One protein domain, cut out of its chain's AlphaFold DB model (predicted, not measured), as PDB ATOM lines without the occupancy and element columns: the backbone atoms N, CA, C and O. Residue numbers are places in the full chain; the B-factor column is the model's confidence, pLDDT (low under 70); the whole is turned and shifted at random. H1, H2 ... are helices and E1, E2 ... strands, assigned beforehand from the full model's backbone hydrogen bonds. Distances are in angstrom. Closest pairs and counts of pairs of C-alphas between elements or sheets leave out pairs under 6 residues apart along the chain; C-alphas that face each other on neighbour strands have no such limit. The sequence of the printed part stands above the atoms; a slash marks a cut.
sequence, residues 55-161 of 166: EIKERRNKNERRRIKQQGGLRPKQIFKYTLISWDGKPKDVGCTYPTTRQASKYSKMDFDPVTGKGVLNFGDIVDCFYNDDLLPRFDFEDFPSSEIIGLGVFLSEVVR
ATOM      1  N   GLU A  55      81.437 -88.418 -38.399       93.69
ATOM      2  CA  GLU A  55      81.858 -88.736 -37.029       93.69
ATOM      3  C   GLU A  55      83.047 -87.868 -36.598       93.69
ATOM      4  O   GLU A  55      83.046 -87.302 -35.500       93.69
ATOM      5  N   ILE A  56      84.032 -87.672 -37.485       94.06
ATOM      6  CA  ILE A  56      85.176 -86.785 -37.233       94.06
ATOM      7  C   ILE A  56      84.696 -85.349 -36.999       94.06
ATOM      8  O   ILE A  56      85.115 -84.706 -36.029       94.06
ATOM      9  N   LYS A  57      83.825 -84.835 -37.875       95.88
ATOM     10  CA  LYS A  57      83.228 -83.499 -37.758       95.88
ATOM     11  C   LYS A  57      82.488 -83.355 -36.433       95.88
ATOM     12  O   LYS A  57      82.719 -82.390 -35.700       95.88
ATOM     13  N   GLU A  58      81.622 -84.308 -36.103       95.62
ATOM     14  CA  GLU A  58      80.828 -84.271 -34.882       95.62
ATOM     15  C   GLU A  58      81.729 -84.276 -33.641       95.62
ATOM     16  O   GLU A  58      81.576 -83.429 -32.753       95.62
ATOM     17  N   ARG A  59      82.723 -85.169 -33.598       96.19
ATOM     18  CA  ARG A  59      83.693 -85.260 -32.504       96.19
ATOM     19  C   ARG A  59      84.479 -83.961 -32.328       96.19
ATOM     20  O   ARG A  59      84.593 -83.471 -31.200       96.19
ATOM     21  N   ARG A  60      84.997 -83.368 -33.410       96.88
ATOM     22  CA  ARG A  60      85.752 -82.099 -33.362       96.88
ATOM     23  C   ARG A  60      84.881 -80.934 -32.897       96.88
ATOM     24  O   ARG A  60      85.278 -80.214 -31.979       96.88
ATOM     25  N   ASN A  61      83.670 -80.806 -33.433       96.62
ATOM     26  CA  ASN A  61      82.735 -79.749 -33.048       96.62
ATOM     27  C   ASN A  61      82.275 -79.885 -31.590       96.62
ATOM     28  O   ASN A  61      82.205 -78.890 -30.864       96.62
ATOM     29  N   LYS A  62      82.021 -81.110 -31.108       96.38
ATOM     30  CA  LYS A  62      81.721 -81.369 -29.689       96.38
ATOM     31  C   LYS A  62      82.898 -80.997 -28.786       96.38
ATOM     32  O   LYS A  62      82.685 -80.388 -27.737       96.38
ATOM     33  N   ASN A  63      84.124 -81.336 -29.180       96.19
ATOM     34  CA  ASN A  63      85.324 -80.994 -28.417       96.19
ATOM     35  C   ASN A  63      85.527 -79.480 -28.323       96.19
ATOM     36  O   ASN A  63      85.784 -78.971 -27.233       96.19
ATOM     37  N   GLU A  64      85.330 -78.750 -29.420       96.06
ATOM     38  CA  GLU A  64      85.435 -77.294 -29.402       96.06
ATOM     39  C   GLU A  64      84.363 -76.654 -28.508       96.06
ATOM     40  O   GLU A  64      84.669 -75.791 -27.684       96.06
ATOM     41  N   ARG A  65      83.117 -77.135 -28.572       95.44
ATOM     42  CA  ARG A  65      82.050 -76.688 -27.660       95.44
ATOM     43  C   ARG A  65      82.414 -76.915 -26.194       95.44
ATOM     44  O   ARG A  65      82.202 -76.032 -25.365       95.44
ATOM     45  N   ARG A  66      82.977 -78.081 -25.858       95.12
ATOM     46  CA  ARG A  66      83.452 -78.385 -24.496       95.12
ATOM     47  C   ARG A  66      84.574 -77.440 -24.077       95.12
ATOM     48  O   ARG A  66      84.517 -76.916 -22.968       95.12
ATOM     49  N   ARG A  67      85.535 -77.171 -24.966       95.62
ATOM     50  CA  ARG A  67      86.618 -76.210 -24.728       95.62
ATOM     51  C   ARG A  67      86.063 -74.824 -24.400       95.62
ATOM     52  O   ARG A  67      86.465 -74.239 -23.399       95.62
ATOM     53  N   ILE A  68      85.116 -74.322 -25.194       94.88
ATOM     54  CA  ILE A  68      84.475 -73.016 -24.973       94.88
ATOM     55  C   ILE A  68      83.769 -72.978 -23.609       94.88
ATOM     56  O   ILE A  68      83.981 -72.048 -22.832       94.88
ATOM     57  N   LYS A  69      82.989 -74.016 -23.277       93.81
ATOM     58  CA  LYS A  69      82.315 -74.139 -21.971       93.81
ATOM     59  C   LYS A  69      83.304 -74.110 -20.805       93.81
ATOM     60  O   LYS A  69      83.103 -73.367 -19.849       93.81
ATOM     61  N   GLN A  70      84.378 -74.894 -20.893       92.75
ATOM     62  CA  GLN A  70      85.406 -75.004 -19.851       92.75
ATOM     63  C   GLN A  70      86.196 -73.708 -19.658       92.75
ATOM     64  O   GLN A  70      86.561 -73.376 -18.534       92.75
ATOM     65  N   GLN A  71      86.424 -72.949 -20.730       92.25
ATOM     66  CA  GLN A  71      87.077 -71.639 -20.660       92.25
ATOM     67  C   GLN A  71      86.178 -70.539 -20.080       92.25
ATOM     68  O   GLN A  71      86.640 -69.417 -19.875       92.25
ATOM     69  N   GLY A  72      84.908 -70.843 -19.797       92.06
ATOM     70  CA  GLY A  72      83.945 -69.853 -19.333       92.06
ATOM     71  C   GLY A  72      83.460 -68.939 -20.455       92.06
ATOM     72  O   GLY A  72      83.139 -67.785 -20.188       92.06
ATOM     73  N   GLY A  73      83.393 -69.449 -21.686       93.00
ATOM     74  CA  GLY A  73      82.869 -68.753 -22.856       93.00
ATOM     75  C   GLY A  73      83.913 -68.046 -23.719       93.00
ATOM     76  O   GLY A  73      85.107 -68.041 -23.422       93.00
ATOM     77  N   LEU A  74      83.441 -67.462 -24.820       94.31
ATOM     78  CA  LEU A  74      84.262 -66.714 -25.771       94.31
ATOM     79  C   LEU A  74      84.319 -65.224 -25.428       94.31
ATOM     80  O   LEU A  74      83.304 -64.589 -25.141       94.31
ATOM     81  N   ARG A  75      85.525 -64.654 -25.494       92.94
ATOM     82  CA  ARG A  75      85.770 -63.212 -25.374       92.94
ATOM     83  C   ARG A  75      85.884 -62.550 -26.751       92.94
ATOM     84  O   ARG A  75      86.254 -63.219 -27.715       92.94
ATOM     85  N   PRO A  76      85.637 -61.230 -26.865       94.62
ATOM     86  CA  PRO A  76      85.880 -60.477 -28.095       94.62
ATOM     87  C   PRO A  76      87.246 -60.772 -28.716       94.62
ATOM     88  O   PRO A  76      88.258 -60.764 -28.015       94.62
ATOM     89  N   LYS A  77      87.266 -60.990 -30.036       94.06
ATOM     90  CA  LYS A  77      88.448 -61.321 -30.850       94.06
ATOM     91  C   LYS A  77      89.106 -62.670 -30.541       94.06
ATOM     92  O   LYS A  77      90.162 -62.974 -31.090       94.06
ATOM     93  N   GLN A  78      88.511 -63.489 -29.678       95.06
ATOM     94  CA  GLN A  78      89.014 -64.827 -29.412       95.06
ATOM     95  C   GLN A  78      88.695 -65.758 -30.582       95.06
ATOM     96  O   GLN A  78      87.577 -65.762 -31.093       95.06
ATOM     97  N   ILE A  79      89.670 -66.572 -30.977       95.31
ATOM     98  CA  ILE A  79      89.504 -67.535 -32.064       95.31
ATOM     99  C   ILE A  79      88.879 -68.829 -31.530       95.31
ATOM    100  O   ILE A  79      89.218 -69.326 -30.448       95.31
ATOM    101  N   PHE A  80      87.976 -69.384 -32.320       96.06
ATOM    102  CA  PHE A  80      87.405 -70.709 -32.162       96.06
ATOM    103  C   PHE A  80      87.294 -71.382 -33.527       96.06
ATOM    104  O   PHE A  80      87.569 -70.767 -34.555       96.06
ATOM    105  N   LYS A  81      86.961 -72.666 -33.540       96.56
ATOM    106  CA  LYS A  81      86.890 -73.459 -34.766       96.56
ATOM    107  C   LYS A  81      85.508 -74.052 -34.981       96.56
ATOM    108  O   LYS A  81      84.774 -74.312 -34.033       96.56
ATOM    109  N   TYR A  82      85.179 -74.317 -36.232       97.00
ATOM    110  CA  TYR A  82      84.061 -75.173 -36.588       97.00
ATOM    111  C   TYR A  82      84.466 -76.054 -37.764       97.00
ATOM    112  O   TYR A  82      84.963 -75.561 -38.770       97.00
ATOM    113  N   THR A  83      84.313 -77.364 -37.625       97.50
ATOM    114  CA  THR A  83      84.634 -78.324 -38.677       97.50
ATOM    115  C   THR A  83      83.424 -78.478 -39.596       97.50
ATOM    116  O   THR A  83      82.317 -78.771 -39.131       97.50
ATOM    117  N   LEU A  84      83.666 -78.307 -40.894       96.62
ATOM    118  CA  LEU A  84      82.737 -78.538 -42.001       96.62
ATOM    119  C   LEU A  84      83.254 -79.662 -42.900       96.62
ATOM    120  O   LEU A  84      84.423 -80.036 -42.809       96.62
ATOM    121  N   ILE A  85      82.407 -80.181 -43.780       96.44
ATOM    122  CA  ILE A  85      82.778 -81.150 -44.817       96.44
ATOM    123  C   ILE A  85      82.844 -80.422 -46.163       96.44
ATOM    124  O   ILE A  85      81.875 -79.789 -46.567       96.44
ATOM    125  N   SER A  86      83.989 -80.466 -46.848       95.62
ATOM    126  CA  SER A  86      84.140 -79.839 -48.170       95.62
ATOM    127  C   SER A  86      83.447 -80.642 -49.277       95.62
ATOM    128  O   SER A  86      83.023 -81.778 -49.059       95.62
ATOM    129  N   TRP A  87      83.409 -80.095 -50.496       93.44
ATOM    130  CA  TRP A  87      82.961 -80.831 -51.692       93.44
ATOM    131  C   TRP A  87      83.696 -82.160 -51.926       93.44
ATOM    132  O   TRP A  87      83.113 -83.095 -52.466       93.44
ATOM    133  N   ASP A  88      84.941 -82.280 -51.454       93.88
ATOM    134  CA  ASP A  88      85.729 -83.520 -51.521       93.88
ATOM    135  C   ASP A  88      85.322 -84.568 -50.464       93.88
ATOM    136  O   ASP A  88      85.992 -85.594 -50.322       93.88
ATOM    137  N   GLY A  89      84.298 -84.294 -49.648       92.62
ATOM    138  CA  GLY A  89      83.881 -85.158 -48.540       92.62
ATOM    139  C   GLY A  89      84.863 -85.171 -47.364       92.62
ATOM    140  O   GLY A  89      84.828 -86.075 -46.532       92.62
ATOM    141  N   LYS A  90      85.777 -84.193 -47.282       94.62
ATOM    142  CA  LYS A  90      86.826 -84.150 -46.252       94.62
ATOM    143  C   LYS A  90      86.487 -83.154 -45.141       94.62
ATOM    144  O   LYS A  90      86.074 -82.033 -45.440       94.62
ATOM    145  N   PRO A  91      86.735 -83.501 -43.864       95.88
ATOM    146  CA  PRO A  91      86.547 -82.573 -42.760       95.88
ATOM    147  C   PRO A  91      87.621 -81.473 -42.778       95.88
ATOM    148  O   PRO A  91      88.818 -81.754 -42.650       95.88
ATOM    149  N   LYS A  92      87.193 -80.215 -42.878       96.38
ATOM    150  CA  LYS A  92      88.030 -79.008 -42.894       96.38
ATOM    151  C   LYS A  92      87.625 -78.086 -41.746       96.38
ATOM    152  O   LYS A  92      86.450 -77.791 -41.544       96.38
ATOM    153  N   ASP A  93      88.615 -77.641 -40.979       96.44
ATOM    154  CA  ASP A  93      88.395 -76.710 -39.875       96.44
ATOM    155  C   ASP A  93      88.310 -75.278 -40.414       96.44
ATOM    156  O   ASP A  93      89.259 -74.772 -41.014       96.44
ATOM    157  N   VAL A  94      87.194 -74.613 -40.143       96.19
ATOM    158  CA  VAL A  94      87.001 -73.181 -40.360       96.19
ATOM    159  C   VAL A  94      87.384 -72.450 -39.080       96.19
ATOM    160  O   VAL A  94      86.870 -72.748 -38.000       96.19
ATOM    161  N   GLY A  95      88.326 -71.516 -39.188       95.56
ATOM    162  CA  GLY A  95      88.674 -70.615 -38.095       95.56
ATOM    163  C   GLY A  95      87.675 -69.467 -38.025       95.56
ATOM    164  O   GLY A  95      87.445 -68.793 -39.023       95.56
ATOM    165  N   CYS A  96      87.123 -69.226 -36.844       96.75
ATOM    166  CA  CYS A  96      86.163 -68.163 -36.582       96.75
ATOM    167  C   CYS A  96      86.712 -67.241 -35.494       96.75
ATOM    168  O   CYS A  96      87.252 -67.699 -34.487       96.75
ATOM    169  N   THR A  97      86.542 -65.937 -35.663       97.19
ATOM    170  CA  THR A  97      86.902 -64.934 -34.660       97.19
ATOM    171  C   THR A  97      85.640 -64.437 -33.976       97.19
ATOM    172  O   THR A  97      84.698 -64.004 -34.632       97.19
ATOM    173  N   TYR A  98      85.594 -64.497 -32.646       95.81
ATOM    174  CA  TYR A  98      84.425 -64.037 -31.907       95.81
ATOM    175  C   TYR A  98      84.264 -62.511 -32.059       95.81
ATOM    176  O   TYR A  98      85.234 -61.773 -31.826       95.81
ATOM    177  N   PRO A  99      83.072 -62.016 -32.436       94.12
ATOM    178  CA  PRO A  99      82.851 -60.602 -32.704       94.12
ATOM    179  C   PRO A  99      83.067 -59.741 -31.460       94.12
ATOM    180  O   PRO A  99      82.921 -60.168 -30.312       94.12
ATOM    181  N   THR A 100      83.373 -58.465 -31.679       94.12
ATOM    182  CA  THR A 100      83.236 -57.460 -30.619       94.12
ATOM    183  C   THR A 100      81.762 -57.236 -30.281       94.12
ATOM    184  O   THR A 100      80.889 -57.449 -31.118       94.12
ATOM    185  N   THR A 101      81.464 -56.714 -29.089       88.00
ATOM    186  CA  THR A 101      80.083 -56.372 -28.699       88.00
ATOM    187  C   THR A 101      79.406 -55.439 -29.710       88.00
ATOM    188  O   THR A 101      78.226 -55.605 -29.999       88.00
ATOM    189  N   ARG A 102      80.163 -54.505 -30.307       88.75
ATOM    190  CA  ARG A 102      79.674 -53.578 -31.343       88.75
ATOM    191  C   ARG A 102      79.343 -54.271 -32.668       88.75
ATOM    192  O   ARG A 102      78.465 -53.805 -33.385       88.75
ATOM    193  N   GLN A 103      80.075 -55.321 -33.029       90.88
ATOM    194  CA  GLN A 103      79.773 -56.133 -34.212       90.88
ATOM    195  C   GLN A 103      78.559 -57.022 -33.930       90.88
ATOM    196  O   GLN A 103      77.557 -56.927 -34.630       90.88
ATOM    197  N   ALA A 104      78.586 -57.763 -32.818       86.31
ATOM    198  CA  ALA A 104      77.501 -58.644 -32.392       86.31
ATOM    199  C   ALA A 104      76.146 -57.924 -32.280       86.31
ATOM    200  O   ALA A 104      75.121 -58.471 -32.684       86.31
ATOM    201  N   SER A 105      76.127 -56.674 -31.797       83.12
ATOM    202  CA  SER A 105      74.896 -55.882 -31.704       83.12
ATOM    203  C   SER A 105      74.251 -55.586 -33.061       83.12
ATOM    204  O   SER A 105      73.044 -55.393 -33.116       83.12
ATOM    205  N   LYS A 106      75.027 -55.544 -34.154       84.25
ATOM    206  CA  LYS A 106      74.500 -55.321 -35.512       84.25
ATOM    207  C   LYS A 106      73.863 -56.575 -36.103       84.25
ATOM    208  O   LYS A 106      72.990 -56.468 -36.956       84.25
ATOM    209  N   TYR A 107      74.317 -57.750 -35.671       83.75
ATOM    210  CA  TYR A 107      73.836 -59.033 -36.188       83.75
ATOM    211  C   TYR A 107      72.437 -59.367 -35.680       83.75
ATOM    212  O   TYR A 107      71.699 -60.116 -36.308       83.75
ATOM    213  N   SER A 108      72.076 -58.799 -34.533       72.75
ATOM    214  CA  SER A 108      70.762 -58.921 -33.928       72.75
ATOM    215  C   SER A 108      69.738 -58.099 -34.719       72.75
ATOM    216  O   SER A 108      69.456 -56.952 -34.366       72.75
ATOM    217  N   LYS A 109      69.164 -58.672 -35.782       69.12
ATOM    218  CA  LYS A 109      68.008 -58.071 -36.458       69.12
ATOM    219  C   LYS A 109      66.760 -58.414 -35.653       69.12
ATOM    220  O   LYS A 109      66.564 -59.554 -35.240       69.12
ATOM    221  N   MET A 110      65.938 -57.412 -35.380       56.50
ATOM    222  CA  MET A 110      64.637 -57.631 -34.765       56.50
ATOM    223  C   MET A 110      63.678 -58.013 -35.887       56.50
ATOM    224  O   MET A 110      63.422 -57.205 -36.774       56.50
ATOM    225  N   ASP A 111      63.215 -59.253 -35.871       57.25
ATOM    226  CA  ASP A 111      62.204 -59.766 -36.784       57.25
ATOM    227  C   ASP A 111      60.906 -59.992 -36.028       57.25
ATOM    228  O   ASP A 111      60.900 -60.126 -34.804       57.25
ATOM    229  N   PHE A 112      59.798 -60.055 -36.745       53.28
ATOM    230  CA  PHE A 112      58.516 -60.409 -36.152       53.28
ATOM    231  C   PHE A 112      58.177 -61.836 -36.535       53.28
ATOM    232  O   PHE A 112      58.129 -62.165 -37.716       53.28
ATOM    233  N   ASP A 113      57.923 -62.678 -35.537       63.41
ATOM    234  CA  ASP A 113      57.314 -63.976 -35.794       63.41
ATOM    235  C   ASP A 113      55.890 -63.735 -36.330       63.41
ATOM    236  O   ASP A 113      55.047 -63.216 -35.591       63.41
ATOM    237  N   PRO A 114      55.593 -64.085 -37.595       61.84
ATOM    238  CA  PRO A 114      54.289 -63.822 -38.196       61.84
ATOM    239  C   PRO A 114      53.169 -64.667 -37.569       61.84
ATOM    240  O   PRO A 114      51.997 -64.337 -37.733       61.84
ATOM    241  N   VAL A 115      53.510 -65.741 -36.845       76.31
ATOM    242  CA  VAL A 115      52.559 -66.632 -36.169       76.31
ATOM    243  C   VAL A 115      52.260 -66.138 -34.756       76.31
ATOM    244  O   VAL A 115      51.106 -66.153 -34.329       76.31
ATOM    245  N   THR A 116      53.281 -65.698 -34.012       75.31
ATOM    246  CA  THR A 116      53.117 -65.309 -32.598       75.31
ATOM    247  C   THR A 116      53.069 -63.801 -32.354       75.31
ATOM    248  O   THR A 116      52.732 -63.380 -31.247       75.31
ATOM    249  N   GLY A 117      53.410 -62.977 -33.349       68.50
ATOM    250  CA  GLY A 117      53.470 -61.515 -33.247       68.50
ATOM    251  C   GLY A 117      54.572 -60.990 -32.319       68.50
ATOM    252  O   GLY A 117      54.633 -59.790 -32.049       68.50
ATOM    253  N   LYS A 118      55.440 -61.866 -31.798       70.75
ATOM    254  CA  LYS A 118      56.536 -61.492 -30.900       70.75
ATOM    255  C   LYS A 118      57.756 -61.054 -31.705       70.75
ATOM    256  O   LYS A 118      58.089 -61.662 -32.719       70.75
ATOM    257  N   GLY A 119      58.447 -60.028 -31.209       55.47
ATOM    258  CA  GLY A 119      59.766 -59.653 -31.710       55.47
ATOM    259  C   GLY A 119      60.778 -60.756 -31.396       55.47
ATOM    260  O   GLY A 119      61.065 -61.017 -30.228       55.47
ATOM    261  N   VAL A 120      61.299 -61.412 -32.427       58.81
ATOM    262  CA  VAL A 120      62.344 -62.433 -32.355       58.81
ATOM    263  C   VAL A 120      63.647 -61.822 -32.851       58.81
ATOM    264  O   VAL A 120      63.694 -61.185 -33.898       58.81
ATOM    265  N   LEU A 121      64.736 -62.013 -32.107       57.16
ATOM    266  CA  LEU A 121      66.063 -61.640 -32.593       57.16
ATOM    267  C   LEU A 121      66.520 -62.659 -33.644       57.16
ATOM    268  O   LEU A 121      67.013 -63.737 -33.292       57.16
ATOM    269  N   ASN A 122      66.363 -62.322 -34.921       63.06
ATOM    270  CA  ASN A 122      66.883 -63.106 -36.031       63.06
ATOM    271  C   ASN A 122      68.285 -62.631 -36.389       63.06
ATOM    272  O   ASN A 122      68.538 -61.475 -36.716       63.06
ATOM    273  N   PHE A 123      69.217 -63.570 -36.349       60.31
ATOM    274  CA  PHE A 123      70.585 -63.355 -36.786       60.31
ATOM    275  C   PHE A 123      70.626 -63.637 -38.290       60.31
ATOM    276  O   PHE A 123      71.118 -64.673 -38.726       60.31
ATOM    277  N   GLY A 124      69.965 -62.759 -39.060       62.34
ATOM    278  CA  GLY A 124      69.813 -62.904 -40.508       62.34
ATOM    279  C   GLY A 124      71.175 -62.969 -41.195       62.34
ATOM    280  O   GLY A 124      72.013 -62.112 -40.930       62.34
ATOM    281  N   ASP A 125      71.350 -63.993 -42.029       80.62
ATOM    282  CA  ASP A 125      72.609 -64.489 -42.601       80.62
ATOM    283  C   ASP A 125      73.866 -64.161 -41.775       80.62
ATOM    284  O   ASP A 125      74.712 -63.330 -42.118       80.62
ATOM    285  N   ILE A 126      73.953 -64.773 -40.590       90.19
ATOM    286  CA  ILE A 126      75.075 -64.562 -39.668       90.19
ATOM    287  C   ILE A 126      76.427 -64.930 -40.297       90.19
ATOM    288  O   ILE A 126      77.446 -64.377 -39.888       90.19
ATOM    289  N   VAL A 127      76.447 -65.849 -41.271       92.12
ATOM    290  CA  VAL A 127      77.678 -66.251 -41.960       92.12
ATOM    291  C   VAL A 127      78.173 -65.091 -42.813       92.12
ATOM    292  O   VAL A 127      79.329 -64.701 -42.663       92.12
ATOM    293  N   ASP A 128      77.287 -64.455 -43.585       91.62
ATOM    294  CA  ASP A 128      77.610 -63.228 -44.321       91.62
ATOM    295  C   ASP A 128      78.068 -62.110 -43.388       91.62
ATOM    296  O   ASP A 128      79.011 -61.382 -43.691       91.62
ATOM    297  N   CYS A 129      77.425 -61.955 -42.230       91.88
ATOM    298  CA  CYS A 129      77.821 -60.943 -41.253       91.88
ATOM    299  C   CYS A 129      79.258 -61.161 -40.757       91.88
ATOM    300  O   CYS A 129      80.034 -60.210 -40.688       91.88
ATOM    301  N   PHE A 130      79.617 -62.405 -40.432       94.69
ATOM    302  CA  PHE A 130      80.972 -62.756 -40.012       94.69
ATOM    303  C   PHE A 130      81.978 -62.618 -41.157       94.69
ATOM    304  O   PHE A 130      83.088 -62.147 -40.924       94.69
ATOM    305  N   TYR A 131      81.603 -63.008 -42.375       93.56
ATOM    306  CA  TYR A 131      82.450 -62.877 -43.557       93.56
ATOM    307  C   TYR A 131      82.763 -61.406 -43.862       93.56
ATOM    308  O   TYR A 131      83.927 -61.031 -43.952       93.56
ATOM    309  N   ASN A 132      81.735 -60.554 -43.915       93.00
ATOM    310  CA  ASN A 132      81.865 -59.125 -44.218       93.00
ATOM    311  C   ASN A 132      82.608 -58.326 -43.133       93.00
ATOM    312  O   ASN A 132      83.149 -57.263 -43.420       93.00
ATOM    313  N   ASP A 133      82.616 -58.813 -41.890       93.81
ATOM    314  CA  ASP A 133      83.368 -58.224 -40.776       93.81
ATOM    315  C   ASP A 133      84.778 -58.844 -40.607       93.81
ATOM    316  O   ASP A 133      85.415 -58.635 -39.567       93.81
ATOM    317  N   ASP A 134      85.260 -59.614 -41.592       95.00
ATOM    318  CA  ASP A 134      86.566 -60.297 -41.605       95.00
ATOM    319  C   ASP A 134      86.783 -61.267 -40.421       95.00
ATOM    320  O   ASP A 134      87.901 -61.498 -39.950       95.00
ATOM    321  N   LEU A 135      85.703 -61.864 -39.910       96.12
ATOM    322  CA  LEU A 135      85.734 -62.789 -38.771       96.12
ATOM    323  C   LEU A 135      85.913 -64.257 -39.177       96.12
ATOM    324  O   LEU A 135      86.090 -65.103 -38.296       96.12
ATOM    325  N   LEU A 136      85.906 -64.565 -40.476       95.75
ATOM    326  CA  LEU A 136      86.162 -65.898 -41.035       95.75
ATOM    327  C   LEU A 136      87.452 -65.888 -41.869       95.75
ATOM    328  O   LEU A 136      87.407 -65.895 -43.101       95.75
ATOM    329  N   PRO A 137      88.636 -65.833 -41.232       91.88
ATOM    330  CA  PRO A 137      89.893 -65.783 -41.963       91.88
ATOM    331  C   PRO A 137      90.063 -67.014 -42.861       91.88
ATOM    332  O   PRO A 137      90.036 -68.147 -42.379       91.88
ATOM    333  N   ARG A 138      90.344 -66.775 -44.151       90.44
ATOM    334  CA  ARG A 138      90.586 -67.816 -45.173       90.44
ATOM    335  C   ARG A 138      89.385 -68.738 -45.424       90.44
ATOM    336  O   ARG A 138      89.575 -69.877 -45.847       90.44
ATOM    337  N   PHE A 139      88.181 -68.271 -45.117       94.31
ATOM    338  CA  PHE A 139      86.952 -68.953 -45.483       94.31
ATOM    339  C   PHE A 139      86.527 -68.540 -46.889       94.31
ATOM    340  O   PHE A 139      86.564 -67.355 -47.212       94.31
ATOM    341  N   ASP A 140      86.119 -69.516 -47.688       93.00
ATOM    342  CA  ASP A 140      85.494 -69.314 -48.990       93.00
ATOM    343  C   ASP A 140      84.174 -70.093 -48.996       93.00
ATOM    344  O   ASP A 140      84.125 -71.240 -48.541       93.00
ATOM    345  N   PHE A 141      83.099 -69.463 -49.464       91.38
ATOM    346  CA  PHE A 141      81.791 -70.106 -49.571       91.38
ATOM    347  C   PHE A 141      81.809 -71.243 -50.594       91.38
ATOM    348  O   PHE A 141      81.135 -72.251 -50.390       91.38
ATOM    349  N   GLU A 142      82.621 -71.120 -51.645       94.19
ATOM    350  CA  GLU A 142      82.683 -72.101 -52.732       94.19
ATOM    351  C   GLU A 142      83.383 -73.410 -52.320       94.19
ATOM    352  O   GLU A 142      83.251 -74.431 -52.994       94.19
ATOM    353  N   ASP A 143      84.071 -73.430 -51.173       93.88
ATOM    354  CA  ASP A 143      84.732 -74.628 -50.641       93.88
ATOM    355  C   ASP A 143      83.746 -75.684 -50.099       93.88
ATOM    356  O   ASP A 143      84.130 -76.846 -49.891       93.88
ATOM    357  N   PHE A 144      82.494 -75.299 -49.824       95.31
ATOM    358  CA  PHE A 144      81.547 -76.109 -49.055       95.31
ATOM    359  C   PHE A 144      80.142 -76.144 -49.678       95.31
ATOM    360  O   PHE A 144      79.684 -75.157 -50.252       95.31
ATOM    361  N   PRO A 145      79.394 -77.251 -49.515       93.50
ATOM    362  CA  PRO A 145      77.990 -77.298 -49.903       93.50
ATOM    363  C   PRO A 145      77.128 -76.426 -48.979       93.50
ATOM    364  O   PRO A 145      77.418 -76.248 -47.794       93.50
ATOM    365  N   SER A 146      75.997 -75.937 -49.494       89.31
ATOM    366  CA  SER A 146      75.099 -75.030 -48.761       89.31
ATOM    367  C   SER A 146      74.581 -75.600 -47.434       89.31
ATOM    368  O   SER A 146      74.404 -74.854 -46.472       89.31
ATOM    369  N   SER A 147      74.395 -76.919 -47.333       90.06
ATOM    370  CA  SER A 147      74.020 -77.598 -46.084       90.06
ATOM    371  C   SER A 147      75.043 -77.384 -44.960       90.06
ATOM    372  O   SER A 147      74.667 -77.212 -43.800       90.06
ATOM    373  N   GLU A 148      76.330 -77.350 -45.296       94.50
ATOM    374  CA  GLU A 148      77.423 -77.125 -44.350       94.50
ATOM    375  C   GLU A 148      77.488 -75.655 -43.921       94.50
ATOM    376  O   GLU A 148      77.667 -75.369 -42.734       94.50
ATOM    377  N   ILE A 149      77.230 -74.730 -44.851       92.94
ATOM    378  CA  ILE A 149      77.103 -73.291 -44.571       92.94
ATOM    379  C   ILE A 149      75.945 -73.023 -43.600       92.94
ATOM    380  O   ILE A 149      76.110 -72.293 -42.621       92.94
ATOM    381  N   ILE A 150      74.793 -73.672 -43.803       90.38
ATOM    382  CA  ILE A 150      73.645 -73.586 -42.885       90.38
ATOM    383  C   ILE A 150      74.046 -74.072 -41.485       90.38
ATOM    384  O   ILE A 150      73.754 -73.405 -40.490       90.38
ATOM    385  N   GLY A 151      74.758 -75.201 -41.391       91.31
ATOM    386  CA  GLY A 151      75.265 -75.728 -40.121       91.31
ATOM    387  C   GLY A 151      76.205 -74.758 -39.396       91.31
ATOM    388  O   GLY A 151      76.058 -74.542 -38.187       91.31
ATOM    389  N   LEU A 152      77.121 -74.118 -40.133       94.50
ATOM    390  CA  LEU A 152      77.976 -73.052 -39.605       94.50
ATOM    391  C   LEU A 152      77.131 -71.886 -39.077       94.50
ATOM    392  O   LEU A 152      77.339 -71.446 -37.947       94.50
ATOM    393  N   GLY A 153      76.147 -71.420 -39.848       91.88
ATOM    394  CA  GLY A 153      75.265 -70.321 -39.457       91.88
ATOM    395  C   GLY A 153      74.485 -70.598 -38.170       91.88
ATOM    396  O   GLY A 153      74.397 -69.734 -37.291       91.88
ATOM    397  N   VAL A 154      73.986 -71.823 -37.991       90.56
ATOM    398  CA  VAL A 154      73.330 -72.238 -36.739       90.56
ATOM    399  C   VAL A 154      74.300 -72.136 -35.560       90.56
ATOM    400  O   VAL A 154      73.957 -71.554 -34.527       90.56
ATOM    401  N   PHE A 155      75.524 -72.645 -35.712       92.62
ATOM    402  CA  PHE A 155      76.529 -72.595 -34.651       92.62
ATOM    403  C   PHE A 155      76.963 -71.164 -34.308       92.62
ATOM    404  O   PHE A 155      77.009 -70.803 -33.131       92.62
ATOM    405  N   LEU A 156      77.245 -70.330 -35.311       93.12
ATOM    406  CA  LEU A 156      77.629 -68.932 -35.102       93.12
ATOM    407  C   LEU A 156      76.513 -68.145 -34.404       93.12
ATOM    408  O   LEU A 156      76.785 -67.396 -33.468       93.12
ATOM    409  N   SER A 157      75.255 -68.366 -34.795       89.69
ATOM    410  CA  SER A 157      74.098 -67.748 -34.137       89.69
ATOM    411  C   SER A 157      74.012 -68.125 -32.660       89.69
ATOM    412  O   SER A 157      73.765 -67.268 -31.811       89.69
ATOM    413  N   GLU A 158      74.236 -69.398 -32.330       89.31
ATOM    414  CA  GLU A 158      74.250 -69.875 -30.946       89.31
ATOM    415  C   GLU A 158      75.367 -69.214 -30.132       89.31
ATOM    416  O   GLU A 158      75.114 -68.699 -29.043       89.31
ATOM    417  N   VAL A 159      76.580 -69.165 -30.685       90.31
ATOM    418  CA  VAL A 159      77.752 -68.546 -30.053       90.31
ATOM    419  C   VAL A 159      77.540 -67.050 -29.805       90.31
ATOM    420  O   VAL A 159      77.901 -66.542 -28.743       90.31
ATOM    421  N   VAL A 160      76.945 -66.323 -30.754       89.38
ATOM    422  CA  VAL A 160      76.667 -64.889 -30.591       89.38
ATOM    423  C   VAL A 160      75.584 -64.647 -29.539       89.38
ATOM    424  O   VAL A 160      75.740 -63.754 -28.709       89.38
ATOM    425  N   ARG A 161      74.514 -65.454 -29.534       86.00
ATOM    426  CA  ARG A 161      73.433 -65.366 -28.535       86.00
ATOM    427  C   ARG A 161      73.914 -65.717 -27.130       86.00
ATOM    428  O   ARG A 161      73.489 -65.095 -26.160       86.00
TER     429      ARG A 161
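AT A GLANCE: This is residues 55 to 161 of the 166 residues of an uncharacterized protein of Leptotrichia sp. oral taxon 847 (UniProt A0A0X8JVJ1). The long helices H1 and H4 pack on strand E1 of a two-stranded hairpin, E1 and E2, with H4 nearest the middle of the whole and short H3 crossing it. Beyond short H2, a second, small hairpin, E3 and E4, reaches out from this body and adds to its length. The printed part has 107 residues, in the order H1 E1 E2 H2 E3 E4 H3 H4; the class is mixed, helices and strands, and both two-stranded sheets are antiparallel. The whole is compact, with a radius of gyration of the C-alphas of 14.5 A and spans of 42 by 30 by 25 A.

HOW THE PARTS SIT: H1, residues 55 to 70, comes closest to E1, residues 79 to 85, at the C-alphas of Lys 57 and Thr 83, 5.4 A apart. E1 forms an antiparallel hairpin with E2, residues 91 to 97; N 82 and O 94 are 2.9 A apart, within hydrogen-bond range. H2, residues 101 to 107, leads by a tight link to E3, residues 109 to 112, which forms a hairpin with E4, residues 119 to 122; N 111 and O 120 are 2.8 A apart. H3, residues 126 to 132, and H4, residues 146 to 161, touch about perpendicular, at 87 degrees; their closest C-alphas, of Val 127 and Gly 153, are 5.4 A apart. The closest C-alphas of E1 and H4, of Leu 84 and Glu 148, are 6.0 A apart. H1 and H4 are apart. H2 is close to H4 but not clearly touching, with the C-alphas of Ala 104 and Val 160, their closest, 6.6 A apart. In H1, H3 and H4 every O i to N i+4 pair is within hydrogen-bond range; in H2 1 of 3 is, beside 2 of 4 O i to N i+3 pairs.

IN THESE COORDINATES: H1 begins at C-alpha 55, (81.858, -88.736, -37.029), and is 22.3 A long; E1 is 19.8 A and E2 19.4 A. E3 ends at C-alpha 112, (58.516, -60.409, -36.152). H4, 22.5 A long, ends at C-alpha 161, (73.433, -65.366, -28.535).

THE WHOLE: The two C-alphas farthest apart, of Asp 88 and Gly 117, are 43.1 A apart. The printed part has no cut, and the link from H3 to H4, residues 133 to 145, is long. Mean pLDDT of the printed part is 88.5; residues 109 to 114, 117 and 119 to 124 are under 70.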